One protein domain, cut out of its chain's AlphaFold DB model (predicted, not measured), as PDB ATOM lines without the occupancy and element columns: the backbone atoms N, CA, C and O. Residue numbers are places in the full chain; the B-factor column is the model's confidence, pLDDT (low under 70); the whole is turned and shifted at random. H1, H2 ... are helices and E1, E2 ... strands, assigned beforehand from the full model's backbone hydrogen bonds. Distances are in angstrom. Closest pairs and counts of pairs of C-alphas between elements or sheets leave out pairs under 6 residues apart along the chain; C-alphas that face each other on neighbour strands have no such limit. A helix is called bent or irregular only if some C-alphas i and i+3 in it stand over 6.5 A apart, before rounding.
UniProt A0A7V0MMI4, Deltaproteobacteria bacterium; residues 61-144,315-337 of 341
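What this domain is: This is residues 61 to 144 and 315 to 337 of the 341 residues of a protein of Deltaproteobacteria bacterium (UniProt A0A7V0MMI4). A five-stranded, twisted sheet forms the middle of a rounded body, with helix H1 laid along the edge strand E1 on one face and the short helix H3 beside the opposite edge strand, E5, on the other face. H2 joins the parallel strands E3 and E4 and only grazes the sheet, while H4 sits beside the strands near Met 98, Tyr 125 and Pro 319, and H5 follows it off the sheet. The printed part has 107 residues, with five named helices and five named strands in the order H1 E1 E2 E3 H2 E4 H3 E5 H4 H5, and its class is mixed, helices and strands. The mixed sheet runs E1 E2 E3 E4 E5, with E3 and E4 parallel and the other neighbours antiparallel. The whole is compact, with a radius of gyration of the C-alphas of 13.2 A and spans of 33 by 32 by 25 A.

Where its parts are: H1, residues 65 to 75, begins at C-alpha 65 (-17.994, 18.596, 1.934) and is 14.9 A long. E1, residues 78 to 80, is followed by E2, residues 87 to 92, 15.8 A long. E3, residues 96 to 103, is the longest strand at 20.8 A and bends by 59 degrees at residue 99; its C-alpha 96 is at (-31.985, 33.414, -4.162). H2, residues 111 to 119, measures 12.2 A. E4, residues 125 to 130, measures 15.9 A. H3, residues 135 to 140, is irregular, with C-alphas 136 and 139 7.9 A apart. After the cut come E5, residues 315 to 319, 13.2 A long, H4, residues 322 to 327, and H5, residues 330 to 335, ending at C-alpha 335 (-33.320, 19.600, -21.493).

How they stand to each other: The sheet is twisted, with C-alphas up to 4.4 A off its best plane. E1, E2 and E3 form a meander, each strand the antiparallel neighbour of the one before, in two hairpins, E1 and E2, and E2 and E3. N 78 and O 89 are 2.8 A apart, and N 90 and O 99 are 2.8 A apart, both within hydrogen-bond range. E3, H2 and E4 make a strand-helix-strand unit, two parallel neighbour strands with a helix between, and its crossover is right-handed; N 100 and O 125 are 2.8 A apart. E4 and E5 are antiparallel, with N 128 and O 316 2.8 A apart. H1 is on the sheet at a height of 8.9 A, over E1 and along the strands, at 13 degrees to E1 on the local plane; the closest C-alphas of H1 and E1 are those of Ala 72 and His 78, 5.9 A apart. H3 is on the opposite face from H1, over none of the strands; its closest C-alpha pair with E5 is Tyr 140 and Tyr 316, 5.3 A. H4 is on the same face as H1, over none of the strands; its Cys 325 and Pro 319 of E5 have C-alphas 6.9 A apart. H5 is only just not on the sheet, with 4 pairs of C-alphas within 10 A, and H4 and H5 meet only through their link. Every O i to N i+4 pair is within hydrogen-bond range in H4 and H5, against 6 of 7 in H1, 4 of 5 in H2 and 0 of 2 in H3, where 2 of 3 O i to N i+3 pairs are within range.

The domain as a whole: The C-alphas farthest apart are those of Leu 94 and Pro 144, 35.3 A. Residues 145 to 314 are not printed, and C-alphas 144 and 315 are 8.7 A apart across this cut. Of the links that are printed whole, E1 to E2 and E3 to H2 are short and the others tight. The mean pLDDT of the printed part is 87.0; residues 329 to 337 are under 70, and H5 has a mean of 47.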
ATOM      1  N   ASN A  61     -20.534  10.327  -2.311       90.75
ATOM      2  CA  ASN A  61     -19.432  11.298  -2.384       90.75
ATOM      3  C   ASN A  61     -19.900  12.763  -2.356       90.75
ATOM      4  O   ASN A  61     -19.184  13.623  -1.857       90.75
ATOM      5  N   PHE A  62     -21.102  13.071  -2.857       91.31
ATOM      6  CA  PHE A  62     -21.646  14.432  -2.817       91.31
ATOM      7  C   PHE A  62     -22.011  14.891  -1.400       91.31
ATOM      8  O   PHE A  62     -22.181  16.094  -1.206       91.31
ATOM      9  N   GLN A  63     -22.081  13.974  -0.429       94.31
ATOM     10  CA  GLN A  63     -22.214  14.283   0.996       94.31
ATOM     11  C   GLN A  63     -20.865  14.550   1.687       94.31
ATOM     12  O   GLN A  63     -20.855  15.081   2.797       94.31
ATOM     13  N   ASP A  64     -19.721  14.285   1.040       94.06
ATOM     14  CA  ASP A  64     -18.419  14.760   1.521       94.06
ATOM     15  C   ASP A  64     -18.257  16.261   1.176       94.06
ATOM     16  O   ASP A  64     -18.227  16.635  -0.003       94.06
ATOM     17  N   PRO A  65     -18.105  17.157   2.172       93.88
ATOM     18  CA  PRO A  65     -17.994  18.596   1.934       93.88
ATOM     19  C   PRO A  65     -16.792  19.001   1.075       93.88
ATOM     20  O   PRO A  65     -16.883  19.967   0.317       93.88
ATOM     21  N   ALA A  66     -15.666  18.293   1.188       94.38
ATOM     22  CA  ALA A  66     -14.464  18.593   0.417       94.38
ATOM     23  C   ALA A  66     -14.617  18.145  -1.043       94.38
ATOM     24  O   ALA A  66     -14.212  18.874  -1.952       94.38
ATOM     25  N   PHE A  67     -15.284  17.013  -1.285       94.75
ATOM     26  CA  PHE A  67     -15.685  16.608  -2.634       94.75
ATOM     27  C   PHE A  67     -16.681  17.606  -3.247       94.75
ATOM     28  O   PHE A  67     -16.496  18.088  -4.368       94.75
ATOM     29  N   ALA A  68     -17.720  17.978  -2.496       94.44
ATOM     30  CA  ALA A  68     -18.739  18.915  -2.951       94.44
ATOM     31  C   ALA A  68     -18.159  20.303  -3.272       94.44
ATOM     32  O   ALA A  68     -18.591  20.941  -4.234       94.44
ATOM     33  N   ALA A  69     -17.147  20.761  -2.527       94.56
ATOM     34  CA  ALA A  69     -16.467  22.029  -2.780       94.56
ATOM     35  C   ALA A  69     -15.770  22.079  -4.156       94.56
ATOM     36  O   ALA A  69     -15.829  23.114  -4.826       94.56
ATOM     37  N   ILE A  70     -15.177  20.966  -4.613       94.12
ATOM     38  CA  ILE A  70     -14.565  20.843  -5.953       94.12
ATOM     39  C   ILE A  70     -15.622  21.086  -7.045       94.12
ATOM     40  O   ILE A  70     -15.439  21.915  -7.949       94.12
ATOM     41  N   PHE A  71     -16.777  20.420  -6.921       89.31
ATOM     42  CA  PHE A  71     -17.914  20.606  -7.828       89.31
ATOM     43  C   PHE A  71     -18.461  22.032  -7.767       89.31
ATOM     44  O   PHE A  71     -18.676  22.656  -8.806       89.31
ATOM     45  N   ALA A  72     -18.672  22.559  -6.563       91.25
ATOM     46  CA  ALA A  72     -19.268  23.869  -6.352       91.25
ATOM     47  C   ALA A  72     -18.433  24.994  -6.964       91.25
ATOM     48  O   ALA A  72     -18.963  25.828  -7.700       91.25
ATOM     49  N   ARG A  73     -17.116  24.971  -6.738       92.12
ATOM     50  CA  ARG A  73     -16.183  25.947  -7.304       92.12
ATOM     51  C   ARG A  73     -16.208  25.926  -8.829       92.12
ATOM     52  O   ARG A  73     -16.368  26.972  -9.457       92.12
ATOM     53  N   THR A  74     -16.092  24.742  -9.426       87.00
ATOM     54  CA  THR A  74     -15.995  24.620 -10.886       87.00
ATOM     55  C   THR A  74     -17.318  24.933 -11.585       87.00
ATOM     56  O   THR A  74     -17.339  25.586 -12.628       87.00
ATOM     57  N   MET A  75     -18.434  24.511 -10.990       84.75
ATOM     58  CA  MET A  75     -19.778  24.670 -11.556       84.75
ATOM     59  C   MET A  75     -20.468  25.974 -11.123       84.75
ATOM     60  O   MET A  75     -21.606  26.217 -11.530       84.75
ATOM     61  N   ARG A  76     -19.796  26.818 -10.323       88.19
ATOM     62  CA  ARG A  76     -20.330  28.066  -9.743       88.19
ATOM     63  C   ARG A  76     -21.632  27.837  -8.963       88.19
ATOM     64  O   ARG A  76     -22.631  28.529  -9.167       88.19
ATOM     65  N   LEU A  77     -21.619  26.827  -8.099       91.12
ATOM     66  CA  LEU A  77     -22.712  26.482  -7.192       91.12
ATOM     67  C   LEU A  77     -22.353  26.890  -5.760       91.12
ATOM     68  O   LEU A  77     -21.187  27.042  -5.411       91.12
ATOM     69  N   HIS A  78     -23.375  27.042  -4.931       93.56
ATOM     70  CA  HIS A  78     -23.255  27.227  -3.495       93.56
ATOM     71  C   HIS A  78     -23.359  25.869  -2.809       93.56
ATOM     72  O   HIS A  78     -24.264  25.093  -3.122       93.56
ATOM     73  N   VAL A  79     -22.455  25.609  -1.865       95.12
ATOM     74  CA  VAL A  79     -22.584  24.486  -0.931       95.12
ATOM     75  C   VAL A  79     -23.396  24.973   0.263       95.12
ATOM     76  O   VAL A  79     -22.972  25.895   0.957       95.12
ATOM     77  N   VAL A  80     -24.561  24.375   0.497       94.19
ATOM     78  CA  VAL A  80     -25.412  24.656   1.664       94.19
ATOM     79  C   VAL A  80     -25.470  23.396   2.518       94.19
ATOM     80  O   VAL A  80     -25.549  22.301   1.965       94.19
ATOM     81  N   ARG A  81     -25.365  23.550   3.845       94.62
ATOM     82  CA  ARG A  81     -25.198  22.430   4.783       94.62
ATOM     83  C   ARG A  81     -26.154  22.470   5.986       94.62
ATOM     84  O   ARG A  81     -25.657  22.579   7.106       94.62
ATOM     85  N   PRO A  82     -27.488  22.451   5.791       91.62
ATOM     86  CA  PRO A  82     -28.413  22.337   6.917       91.62
ATOM     87  C   PRO A  82     -28.160  21.005   7.631       91.62
ATOM     88  O   PRO A  82     -28.116  19.969   6.978       91.62
ATOM     89  N   ASP A  83     -27.890  21.062   8.934       89.69
ATOM     90  CA  ASP A  83     -27.621  19.913   9.815       89.69
ATOM     91  C   ASP A  83     -26.700  18.839   9.206       89.69
ATOM     92  O   ASP A  83     -26.899  17.635   9.337       89.69
ATOM     93  N   GLY A  84     -25.656  19.291   8.505       91.25
ATOM     94  CA  GLY A  84     -24.643  18.426   7.897       91.25
ATOM     95  C   GLY A  84     -24.962  17.924   6.486       91.25
ATOM     96  O   GLY A  84     -24.019  17.566   5.778       91.25
ATOM     97  N   LEU A  85     -26.220  17.987   6.038       94.44
ATOM     98  CA  LEU A  85     -26.659  17.554   4.710       94.44
ATOM     99  C   LEU A  85     -26.069  18.441   3.619       94.44
ATOM    100  O   LEU A  85     -26.311  19.640   3.601       94.44
ATOM    101  N   VAL A  86     -25.335  17.890   2.662       96.06
ATOM    102  CA  VAL A  86     -24.692  18.695   1.622       96.06
ATOM    103  C   VAL A  86     -25.616  18.873   0.419       96.06
ATOM    104  O   VAL A  86     -25.995  17.914  -0.257       96.06
ATOM    105  N   LEU A  87     -25.939  20.134   0.113       95.12
ATOM    106  CA  LEU A  87     -26.661  20.540  -1.090       95.12
ATOM    107  C   LEU A  87     -25.792  21.408  -1.989       95.12
ATOM    108  O   LEU A  87     -25.152  22.358  -1.536       95.12
ATOM    109  N   LEU A  88     -25.867  21.148  -3.293       94.19
ATOM    110  CA  LEU A  88     -25.288  22.011  -4.318       94.19
ATOM    111  C   LEU A  88     -26.391  22.830  -4.983       94.19
ATOM    112  O   LEU A  88     -27.190  22.290  -5.747       94.19
ATOM    113  N   LEU A  89     -26.434  24.135  -4.717       92.44
ATOM    114  CA  LEU A  89     -27.496  25.034  -5.169       92.44
ATOM    115  C   LEU A  89     -26.954  26.121  -6.093       92.44
ATOM    116  O   LEU A  89     -25.980  26.801  -5.798       92.44
ATOM    117  N   SER A  90     -27.620  26.343  -7.219       91.19
ATOM    118  CA  SER A  90     -27.399  27.555  -8.009       91.19
ATOM    119  C   SER A  90     -28.112  28.737  -7.354       91.19
ATOM    120  O   SER A  90     -29.236  28.601  -6.866       91.19
ATOM    121  N   HIS A  91     -27.467  29.900  -7.372       90.00
ATOM    122  CA  HIS A  91     -27.967  31.125  -6.758       90.00
ATOM    123  C   HIS A  91     -28.086  32.247  -7.795       90.00
ATOM    124  O   HIS A  91     -27.266  32.365  -8.712       90.00
ATOM    125  N   LYS A  92     -29.119  33.082  -7.665       87.75
ATOM    126  CA  LYS A  92     -29.333  34.285  -8.474       87.75
ATOM    127  C   LYS A  92     -29.516  35.486  -7.541       87.75
ATOM    128  O   LYS A  92     -30.371  35.397  -6.666       87.75
ATOM    129  N   PRO A  93     -28.804  36.614  -7.745       85.50
ATOM    130  CA  PRO A  93     -28.779  37.740  -6.800       85.50
ATOM    131  C   PRO A  93     -30.144  38.221  -6.287       85.50
ATOM    132  O   PRO A  93     -30.263  38.538  -5.113       85.50
ATOM    133  N   LEU A  94     -31.179  38.231  -7.135       85.62
ATOM    134  CA  LEU A  94     -32.525  38.701  -6.771       85.62
ATOM    135  C   LEU A  94     -33.532  37.580  -6.486       85.62
ATOM    136  O   LEU A  94     -34.601  37.834  -5.945       85.62
ATOM    137  N   LEU A  95     -33.224  36.347  -6.889       84.56
ATOM    138  CA  LEU A  95     -34.156  35.220  -6.782       84.56
ATOM    139  C   LEU A  95     -33.708  34.193  -5.739       84.56
ATOM    140  O   LEU A  95     -34.432  33.232  -5.496       84.56
ATOM    141  N   GLY A  96     -32.545  34.369  -5.113       91.00
ATOM    142  CA  GLY A  96     -31.985  33.414  -4.162       91.00
ATOM    143  C   GLY A  96     -31.626  32.083  -4.828       91.00
ATOM    144  O   GLY A  96     -31.189  32.040  -5.983       91.00
ATOM    145  N   TYR A  97     -31.826  30.981  -4.104       92.25
ATOM    146  CA  TYR A  97     -31.602  29.635  -4.630       92.25
ATOM    147  C   TYR A  97     -32.617  29.262  -5.716       92.25
ATOM    148  O   TYR A  97     -33.820  29.484  -5.566       92.25
ATOM    149  N   MET A  98     -32.117  28.674  -6.807       88.75
ATOM    150  CA  MET A  98     -32.918  28.260  -7.962       88.75
ATOM    151  C   MET A  98     -32.933  26.740  -8.110       88.75
ATOM    152  O   MET A  98     -33.901  26.097  -7.726       88.75
ATOM    153  N   ASN A  99     -31.869  26.153  -8.651       88.00
ATOM    154  CA  ASN A  99     -31.796  24.715  -8.912       88.00
ATOM    155  C   ASN A  99     -30.799  24.055  -7.971       88.00
ATOM    156  O   ASN A  99     -29.676  24.554  -7.866       88.00
ATOM    157  N   GLY A 100     -31.184  22.939  -7.362       88.50
ATOM    158  CA  GLY A 100     -30.349  22.157  -6.459       88.50
ATOM    159  C   GLY A 100     -30.041  20.749  -6.954       88.50
ATOM    160  O   GLY A 100     -30.771  20.183  -7.773       88.50
ATOM    161  N   LEU A 101     -28.974  20.177  -6.410       92.88
ATOM    162  CA  LEU A 101     -28.691  18.748  -6.398       92.88
ATOM    163  C   LEU A 101     -28.519  18.303  -4.942       92.88
ATOM    164  O   LEU A 101     -27.733  18.904  -4.208       92.88
ATOM    165  N   LEU A 102     -29.236  17.246  -4.579       94.62
ATOM    166  CA  LEU A 102     -29.085  16.493  -3.343       94.62
ATOM    167  C   LEU A 102     -28.858  15.026  -3.724       94.62
ATOM    168  O   LEU A 102     -29.718  14.419  -4.358       94.62
ATOM    169  N   GLY A 103     -27.683  14.488  -3.422       94.25
ATOM    170  CA  GLY A 103     -27.315  13.115  -3.771       94.25
ATOM    171  C   GLY A 103     -27.097  12.276  -2.521       94.25
ATOM    172  O   GLY A 103     -26.396  12.735  -1.628       94.25
ATOM    173  N   SER A 104     -27.695  11.089  -2.468       93.56
ATOM    174  CA  SER A 104     -27.607  10.130  -1.361       93.56
ATOM    175  C   SER A 104     -27.838  10.755   0.028       93.56
ATOM    176  O   SER A 104     -26.990  10.612   0.911       93.56
ATOM    177  N   PRO A 105     -28.939  11.507   0.244       94.31
ATOM    178  CA  PRO A 105     -29.216  12.142   1.534       94.31
ATOM    179  C   PRO A 105     -29.331  11.152   2.701       94.31
ATOM    180  O   PRO A 105     -29.031  11.525   3.834       94.31
ATOM    181  N   GLU A 106     -29.701   9.899   2.420       91.62
ATOM    182  CA  GLU A 106     -29.809   8.806   3.396       91.62
ATOM    183  C   GLU A 106     -28.502   8.506   4.152       91.62
ATOM    184  O   GLU A 106     -28.538   7.931   5.234       91.62
ATOM    185  N   VAL A 107     -27.351   8.945   3.626       90.94
ATOM    186  CA  VAL A 107     -26.045   8.868   4.308       90.94
ATOM    187  C   VAL A 107     -26.029   9.719   5.578       90.94
ATOM    188  O   VAL A 107     -25.343   9.395   6.543       90.94
ATOM    189  N   ILE A 108     -26.744  10.845   5.554       92.69
ATOM    190  CA  ILE A 108     -26.751  11.835   6.634       92.69
ATOM    191  C   ILE A 108     -27.979  11.657   7.519       92.69
ATOM    192  O   ILE A 108     -27.869  11.719   8.742       92.69
ATOM    193  N   ALA A 109     -29.152  11.477   6.914       90.06
ATOM    194  CA  ALA A 109     -30.413  11.455   7.636       90.06
ATOM    195  C   ALA A 109     -31.504  10.691   6.871       90.06
ATOM    196  O   ALA A 109     -31.462  10.640   5.643       90.06
ATOM    197  N   PRO A 110     -32.536  10.166   7.557       91.88
ATOM    198  CA  PRO A 110     -33.705   9.592   6.893       91.88
ATOM    199  C   PRO A 110     -34.573  10.674   6.231       91.88
ATOM    200  O   PRO A 110     -34.543  11.843   6.630       91.88
ATOM    201  N   PHE A 111     -35.403  10.265   5.263       91.81
ATOM    202  CA  PHE A 111     -36.296  11.150   4.496       91.81
ATOM    203  C   PHE A 111     -37.090  12.158   5.326       91.81
ATOM    204  O   PHE A 111     -37.112  13.342   4.988       91.81
ATOM    205  N   THR A 112     -37.696  11.715   6.428       89.56
ATOM    206  CA  THR A 112     -38.507  12.577   7.299       89.56
ATOM    207  C   THR A 112     -37.729  13.787   7.806       89.56
ATOM    208  O   THR A 112     -38.280  14.880   7.863       89.56
ATOM    209  N   HIS A 113     -36.441  13.619   8.106       89.81
ATOM    210  CA  HIS A 113     -35.613  14.689   8.641       89.81
ATOM    211  C   HIS A 113     -35.102  15.620   7.536       89.81
ATOM    212  O   HIS A 113     -35.257  16.839   7.617       89.81
ATOM    213  N   TRP A 114     -34.530  15.077   6.455       91.94
ATOM    214  CA  TRP A 114     -33.972  15.948   5.419       91.94
ATOM    215  C   TRP A 114     -35.021  16.640   4.560       91.94
ATOM    216  O   TRP A 114     -34.739  17.720   4.037       91.94
ATOM    217  N   GLN A 115     -36.234  16.097   4.441       90.50
ATOM    218  CA  GLN A 115     -37.329  16.799   3.779       90.50
ATOM    219  C   GLN A 115     -37.647  18.133   4.479       90.50
ATOM    220  O   GLN A 115     -37.821  19.158   3.812       90.50
ATOM    221  N   GLU A 116     -37.695  18.138   5.813       86.75
ATOM    222  CA  GLU A 116     -37.939  19.345   6.607       86.75
ATOM    223  C   GLU A 116     -36.821  20.372   6.406       86.75
ATOM    224  O   GLU A 116     -37.098  21.538   6.107       86.75
ATOM    225  N   MET A 117     -35.562  19.919   6.458       88.00
ATOM    226  CA  MET A 117     -34.384  20.766   6.244       88.00
ATOM    227  C   MET A 117     -34.436  21.521   4.911       88.00
ATOM    228  O   MET A 117     -34.152  22.720   4.845       88.00
ATOM    229  N   ILE A 118     -34.800  20.838   3.821       89.38
ATOM    230  CA  ILE A 118     -34.764  21.450   2.490       89.38
ATOM    231  C   ILE A 118     -35.954  22.380   2.224       89.38
ATOM    232  O   ILE A 118     -35.814  23.321   1.438       89.38
ATOM    233  N   HIS A 119     -37.110  22.172   2.868       82.38
ATOM    234  CA  HIS A 119     -38.293  23.020   2.670       82.38
ATOM    235  C   HIS A 119     -38.018  24.491   3.034       82.38
ATOM    236  O   HIS A 119     -38.522  25.396   2.363       82.38
ATOM    237  N   GLY A 120     -37.155  24.744   4.025       83.56
ATOM    238  CA  GLY A 120     -36.754  26.095   4.434       83.56
ATOM    239  C   GLY A 120     -35.875  26.847   3.424       83.56
ATOM    240  O   GLY A 120     -35.764  28.071   3.490       83.56
ATOM    241  N   LEU A 121     -35.273  26.158   2.447       86.56
ATOM    242  CA  LEU A 121     -34.290  26.754   1.531       86.56
ATOM    243  C   LEU A 121     -34.914  27.539   0.366       86.56
ATOM    244  O   LEU A 121     -34.195  28.215  -0.371       86.56
ATOM    245  N   ASN A 122     -36.240  27.481   0.180       88.50
ATOM    246  CA  ASN A 122     -36.973  28.258  -0.832       88.50
ATOM    247  C   ASN A 122     -36.353  28.155  -2.249       88.50
ATOM    248  O   ASN A 122     -36.198  29.159  -2.939       88.50
ATOM    249  N   PHE A 123     -35.951  26.968  -2.705       91.00
ATOM    250  CA  PHE A 123     -35.432  26.757  -4.068       91.00
ATOM    251  C   PHE A 123     -36.564  26.719  -5.116       91.00
ATOM    252  O   PHE A 123     -37.739  26.670  -4.767       91.00
ATOM    253  N   ALA A 124     -36.233  26.734  -6.410       89.25
ATOM    254  CA  ALA A 124     -37.186  26.477  -7.494       89.25
ATOM    255  C   ALA A 124     -37.348  24.972  -7.750       89.25
ATOM    256  O   ALA A 124     -38.437  24.440  -7.585       89.25
ATOM    257  N   TYR A 125     -36.262  24.267  -8.077       90.00
ATOM    258  CA  TYR A 125     -36.271  22.815  -8.271       90.00
ATOM    259  C   TYR A 125     -35.101  22.154  -7.554       90.00
ATOM    260  O   TYR A 125     -33.984  22.669  -7.579       90.00
ATOM    261  N   LEU A 126     -35.335  20.979  -6.980       92.12
ATOM    262  CA  LEU A 126     -34.295  20.140  -6.401       92.12
ATOM    263  C   LEU A 126     -34.272  18.796  -7.127       92.12
ATOM    264  O   LEU A 126     -35.274  18.081  -7.153       92.12
ATOM    265  N   LYS A 127     -33.126  18.459  -7.728       94.00
ATOM    266  CA  LYS A 127     -32.855  17.091  -8.176       94.00
ATOM    267  C   LYS A 127     -32.388  16.303  -6.960       94.00
ATOM    268  O   LYS A 127     -31.336  16.628  -6.414       94.00
ATOM    269  N   VAL A 128     -33.150  15.294  -6.567       94.75
ATOM    270  CA  VAL A 128     -32.780  14.357  -5.507       94.75
ATOM    271  C   VAL A 128     -32.427  13.026  -6.151       94.75
ATOM    272  O   VAL A 128     -33.180  12.544  -6.994       94.75
ATOM    273  N   ILE A 129     -31.275  12.466  -5.802       94.25
ATOM    274  CA  ILE A 129     -30.845  11.129  -6.222       94.25
ATOM    275  C   ILE A 129     -30.660  10.312  -4.953       94.25
ATOM    276  O   ILE A 129     -29.917  10.744  -4.078       94.25
ATOM    277  N   THR A 130     -31.361   9.193  -4.831       93.81
ATOM    278  CA  THR A 130     -31.414   8.393  -3.600       93.81
ATOM    279  C   THR A 130     -31.711   6.935  -3.932       93.81
ATOM    280  O   THR A 130     -32.308   6.634  -4.963       93.81
ATOM    281  N   THR A 131     -31.302   6.021  -3.064       91.81
ATOM    282  CA  THR A 131     -31.674   4.603  -3.120       91.81
ATOM    283  C   THR A 131     -32.994   4.318  -2.397       91.81
ATOM    284  O   THR A 131     -33.560   3.236  -2.552       91.81
ATOM    285  N   GLU A 132     -33.533   5.294  -1.660       91.75
ATOM    286  CA  GLU A 132     -34.814   5.181  -0.967       91.75
ATOM    287  C   GLU A 132     -35.986   5.543  -1.881       91.75
ATOM    288  O   GLU A 132     -36.022   6.595  -2.530       91.75
ATOM    289  N   ARG A 133     -37.003   4.680  -1.907       92.75
ATOM    290  CA  ARG A 133     -38.263   4.998  -2.570       92.75
ATOM    291  C   ARG A 133     -39.079   5.942  -1.692       92.75
ATOM    292  O   ARG A 133     -39.464   5.593  -0.582       92.75
ATOM    293  N   ILE A 134     -39.425   7.101  -2.240       93.75
ATOM    294  CA  ILE A 134     -40.233   8.124  -1.576       93.75
ATOM    295  C   ILE A 134     -41.633   8.139  -2.194       93.75
ATOM    296  O   ILE A 134     -41.867   8.772  -3.228       93.75
ATOM    297  N   ASP A 135     -42.585   7.456  -1.556       92.81
ATOM    298  CA  ASP A 135     -43.955   7.340  -2.076       92.81
ATOM    299  C   ASP A 135     -44.664   8.700  -2.191       92.81
ATOM    300  O   ASP A 135     -45.362   8.950  -3.175       92.81
ATOM    301  N   LEU A 136     -44.407   9.630  -1.258       92.19
ATOM    302  CA  LEU A 136     -44.947  10.998  -1.308       92.19
ATOM    303  C   LEU A 136     -44.525  11.767  -2.568       92.19
ATOM    304  O   LEU A 136     -45.216  12.696  -2.986       92.19
ATOM    305  N   TRP A 137     -43.396  11.402  -3.177       93.19
ATOM    306  CA  TRP A 137     -42.825  12.079  -4.340       93.19
ATOM    307  C   TRP A 137     -42.901  11.245  -5.612       93.19
ATOM    308  O   TRP A 137     -42.256  11.580  -6.606       93.19
ATOM    309  N   GLN A 138     -43.718  10.190  -5.638       93.12
ATOM    310  CA  GLN A 138     -43.801   9.298  -6.793       93.12
ATOM    311  C   GLN A 138     -44.165  10.034  -8.096       93.12
ATOM    312  O   GLN A 138     -43.654   9.687  -9.159       93.12
ATOM    313  N   CYS A 139     -44.986  11.088  -8.029       91.44
ATOM    314  CA  CYS A 139     -45.336  11.923  -9.186       91.44
ATOM    315  C   CYS A 139     -44.185  12.817  -9.692       91.44
ATOM    316  O   CYS A 139     -44.258  13.333 -10.808       91.44
ATOM    317  N   TYR A 140     -43.130  12.991  -8.894       92.69
ATOM    318  CA  TYR A 140     -41.912  13.734  -9.229       92.69
ATOM    319  C   TYR A 140     -40.742  12.822  -9.607       92.69
ATOM    320  O   TYR A 140     -39.660  13.324  -9.923       92.69
ATOM    321  N   CYS A 141     -40.932  11.501  -9.569       92.75
ATOM    322  CA  CYS A 141     -39.924  10.539  -9.990       92.75
ATOM    323  C   CYS A 141     -39.736  10.617 -11.512       92.75
ATOM    324  O   CYS A 141     -40.696  10.510 -12.276       92.75
ATOM    325  N   VAL A 142     -38.498  10.841 -11.948       91.50
ATOM    326  CA  VAL A 142     -38.122  10.975 -13.365       91.50
ATOM    327  C   VAL A 142     -37.213   9.851 -13.856       91.50
ATOM    328  O   VAL A 142     -37.001   9.742 -15.061       91.50
ATOM    329  N   SER A 143     -36.667   9.028 -12.957       89.31
ATOM    330  CA  SER A 143     -35.975   7.791 -13.332       89.31
ATOM    331  C   SER A 143     -36.984   6.712 -13.746       89.31
ATOM    332  O   SER A 143     -38.078   6.648 -13.177       89.31
ATOM    333  N   PRO A 144     -36.642   5.835 -14.703       87.75
ATOM    334  CA  PRO A 144     -37.519   4.734 -15.072       87.75
ATOM    335  C   PRO A 144     -37.659   3.722 -13.914       87.75
ATOM    336  O   PRO A 144     -36.759   3.614 -13.080       87.75
ATOM    337  N   VAL A 315     -34.447   8.947  -9.040       93.88
ATOM    338  CA  VAL A 315     -34.188  10.351  -9.339       93.88
ATOM    339  C   VAL A 315     -35.507  11.101  -9.266       93.88
ATOM    340  O   VAL A 315     -36.395  10.883 -10.089       93.88
ATOM    341  N   TYR A 316     -35.615  12.024  -8.318       93.75
ATOM    342  CA  TYR A 316     -36.761  12.911  -8.159       93.75
ATOM    343  C   TYR A 316     -36.411  14.328  -8.614       93.75
ATOM    344  O   TYR A 316     -35.334  14.846  -8.319       93.75
ATOM    345  N   CYS A 317     -37.337  14.982  -9.311       93.06
ATOM    346  CA  CYS A 317     -37.259  16.404  -9.645       93.06
ATOM    347  C   CYS A 317     -38.367  17.149  -8.897       93.06
ATOM    348  O   CYS A 317     -39.473  17.320  -9.411       93.06
ATOM    349  N   VAL A 318     -38.062  17.583  -7.676       91.00
ATOM    350  CA  VAL A 318     -39.047  18.123  -6.736       91.00
ATOM    351  C   VAL A 318     -39.178  19.638  -6.911       91.00
ATOM    352  O   VAL A 318     -38.162  20.343  -6.890       91.00
ATOM    353  N   PRO A 319     -40.399  20.174  -7.097       90.62
ATOM    354  CA  PRO A 319     -40.626  21.611  -7.115       90.62
ATOM    355  C   PRO A 319     -40.609  22.184  -5.691       90.62
ATOM    356  O   PRO A 319     -41.194  21.614  -4.777       90.62
ATOM    357  N   GLY A 320     -39.978  23.343  -5.518       89.44
ATOM    358  CA  GLY A 320     -40.040  24.143  -4.297       89.44
ATOM    359  C   GLY A 320     -41.018  25.308  -4.453       89.44
ATOM    360  O   GLY A 320     -42.232  25.141  -4.578       89.44
ATOM    361  N   SER A 321     -40.484  26.526  -4.478       89.38
ATOM    362  CA  SER A 321     -41.239  27.769  -4.599       89.38
ATOM    363  C   SER A 321     -42.021  27.860  -5.908       89.38
ATOM    364  O   SER A 321     -41.447  28.018  -6.986       89.38
ATOM    365  N   ARG A 322     -43.357  27.878  -5.812       85.88
ATOM    366  CA  ARG A 322     -44.266  28.029  -6.965       85.88
ATOM    367  C   ARG A 322     -43.943  29.244  -7.835       85.88
ATOM    368  O   ARG A 322     -44.029  29.154  -9.059       85.88
ATOM    369  N   ILE A 323     -43.573  30.366  -7.216       86.88
ATOM    370  CA  ILE A 323     -43.217  31.600  -7.927       86.88
ATOM    371  C   ILE A 323     -41.942  31.370  -8.743       86.88
ATOM    372  O   ILE A 323     -41.934  31.619  -9.947       86.88
ATOM    373  N   LYS A 324     -40.889  30.818  -8.126       88.44
ATOM    374  CA  LYS A 324     -39.615  30.567  -8.815       88.44
ATOM    375  C   LYS A 324     -39.737  29.491  -9.893       88.44
ATOM    376  O   LYS A 324     -39.140  29.642 -10.954       88.44
ATOM    377  N   CYS A 325     -40.557  28.462  -9.674       84.12
ATOM    378  CA  CYS A 325     -40.868  27.454 -10.687       84.12
ATOM    379  C   CYS A 325     -41.472  28.078 -11.948       84.12
ATOM    380  O   CYS A 325     -41.074  27.713 -13.043       84.12
ATOM    381  N   ARG A 326     -42.388  29.051 -11.818       81.00
ATOM    382  CA  ARG A 326     -42.988  29.743 -12.977       81.00
ATOM    383  C   ARG A 326     -41.989  30.610 -13.746       81.00
ATOM    384  O   ARG A 326     -42.159  30.800 -14.945       81.00
ATOM    385  N   LEU A 327     -40.961  31.124 -13.070       77.62
ATOM    386  CA  LEU A 327     -39.885  31.900 -13.696       77.62
ATOM    387  C   LEU A 327     -38.910  31.018 -14.492       77.62
ATOM    388  O   LEU A 327     -38.166  31.524 -15.333       77.62
ATOM    389  N   ILE A 328     -38.903  29.706 -14.242       70.56
ATOM    390  CA  ILE A 328     -38.080  28.736 -14.961       70.56
ATOM    391  C   ILE A 328     -38.955  27.995 -15.976       70.56
ATOM    392  O   ILE A 328     -39.920  27.323 -15.634       70.56
ATOM    393  N   ASP A 329     -38.571  28.039 -17.250       57.66
ATOM    394  CA  ASP A 329     -39.176  27.172 -18.259       57.66
ATOM    395  C   ASP A 329     -38.780  25.710 -17.967       57.66
ATOM    396  O   ASP A 329     -37.643  25.295 -18.219       57.66
ATOM    397  N   PHE A 330     -39.700  24.926 -17.392       52.41
ATOM    398  CA  PHE A 330     -39.497  23.527 -16.978       52.41
ATOM    399  C   PHE A 330     -38.879  22.662 -18.093       52.41
ATOM    400  O   PHE A 330     -38.032  21.801 -17.841       52.41
ATOM    401  N   LYS A 331     -39.215  22.958 -19.359       44.91
ATOM    402  CA  LYS A 331     -38.644  22.282 -20.535       44.91
ATOM    403  C   LYS A 331     -37.161  22.594 -20.744       44.91
ATOM    404  O   LYS A 331     -36.439  21.724 -21.229       44.91
ATOM    405  N   LYS A 332     -36.687  23.795 -20.389       49.72
ATOM    406  CA  LYS A 332     -35.258  24.153 -20.431       49.72
ATOM    407  C   LYS A 332     -34.483  23.482 -19.300       49.72
ATOM    408  O   LYS A 332     -33.369  23.038 -19.547       49.72
ATOM    409  N   PHE A 333     -35.073  23.347 -18.110       48.50
ATOM    410  CA  PHE A 333     -34.440  22.665 -16.976       48.50
ATOM    411  C   PHE A 333     -34.191  21.175 -17.269       48.50
ATOM    412  O   PHE A 333     -33.043  20.737 -17.209       48.50
ATOM    413  N   ILE A 334     -35.214  20.432 -17.712       46.19
ATOM    414  CA  ILE A 334     -35.064  19.012 -18.087       46.19
ATOM    415  C   ILE A 334     -34.103  18.846 -19.275       46.19
ATOM    416  O   ILE A 334     -33.192  18.022 -19.218       46.19
ATOM    417  N   LYS A 335     -34.230  19.667 -20.332       39.59
ATOM    418  CA  LYS A 335     -33.320  19.600 -21.493       39.59
ATOM    419  C   LYS A 335     -31.871  19.957 -21.160       39.59
ATOM    420  O   LYS A 335     -30.972  19.444 -21.811       39.59
ATOM    421  N   SER A 336     -31.630  20.825 -20.178       40.47
ATOM    422  CA  SER A 336     -30.269  21.238 -19.807       40.47
ATOM    423  C   SER A 336     -29.442  20.132 -19.141       40.47
ATOM    424  O   SER A 336     -28.231  20.291 -19.033       40.47
ATOM    425  N   ARG A 337     -30.074  19.023 -18.723       41.81
ATOM    426  CA  ARG A 337     -29.422  17.892 -18.036       41.81
ATOM    427  C   ARG A 337     -29.720  16.508 -18.632       41.81
ATOM    428  O   ARG A 337     -29.327  15.512 -18.050       41.81
TER     429      ARG A 337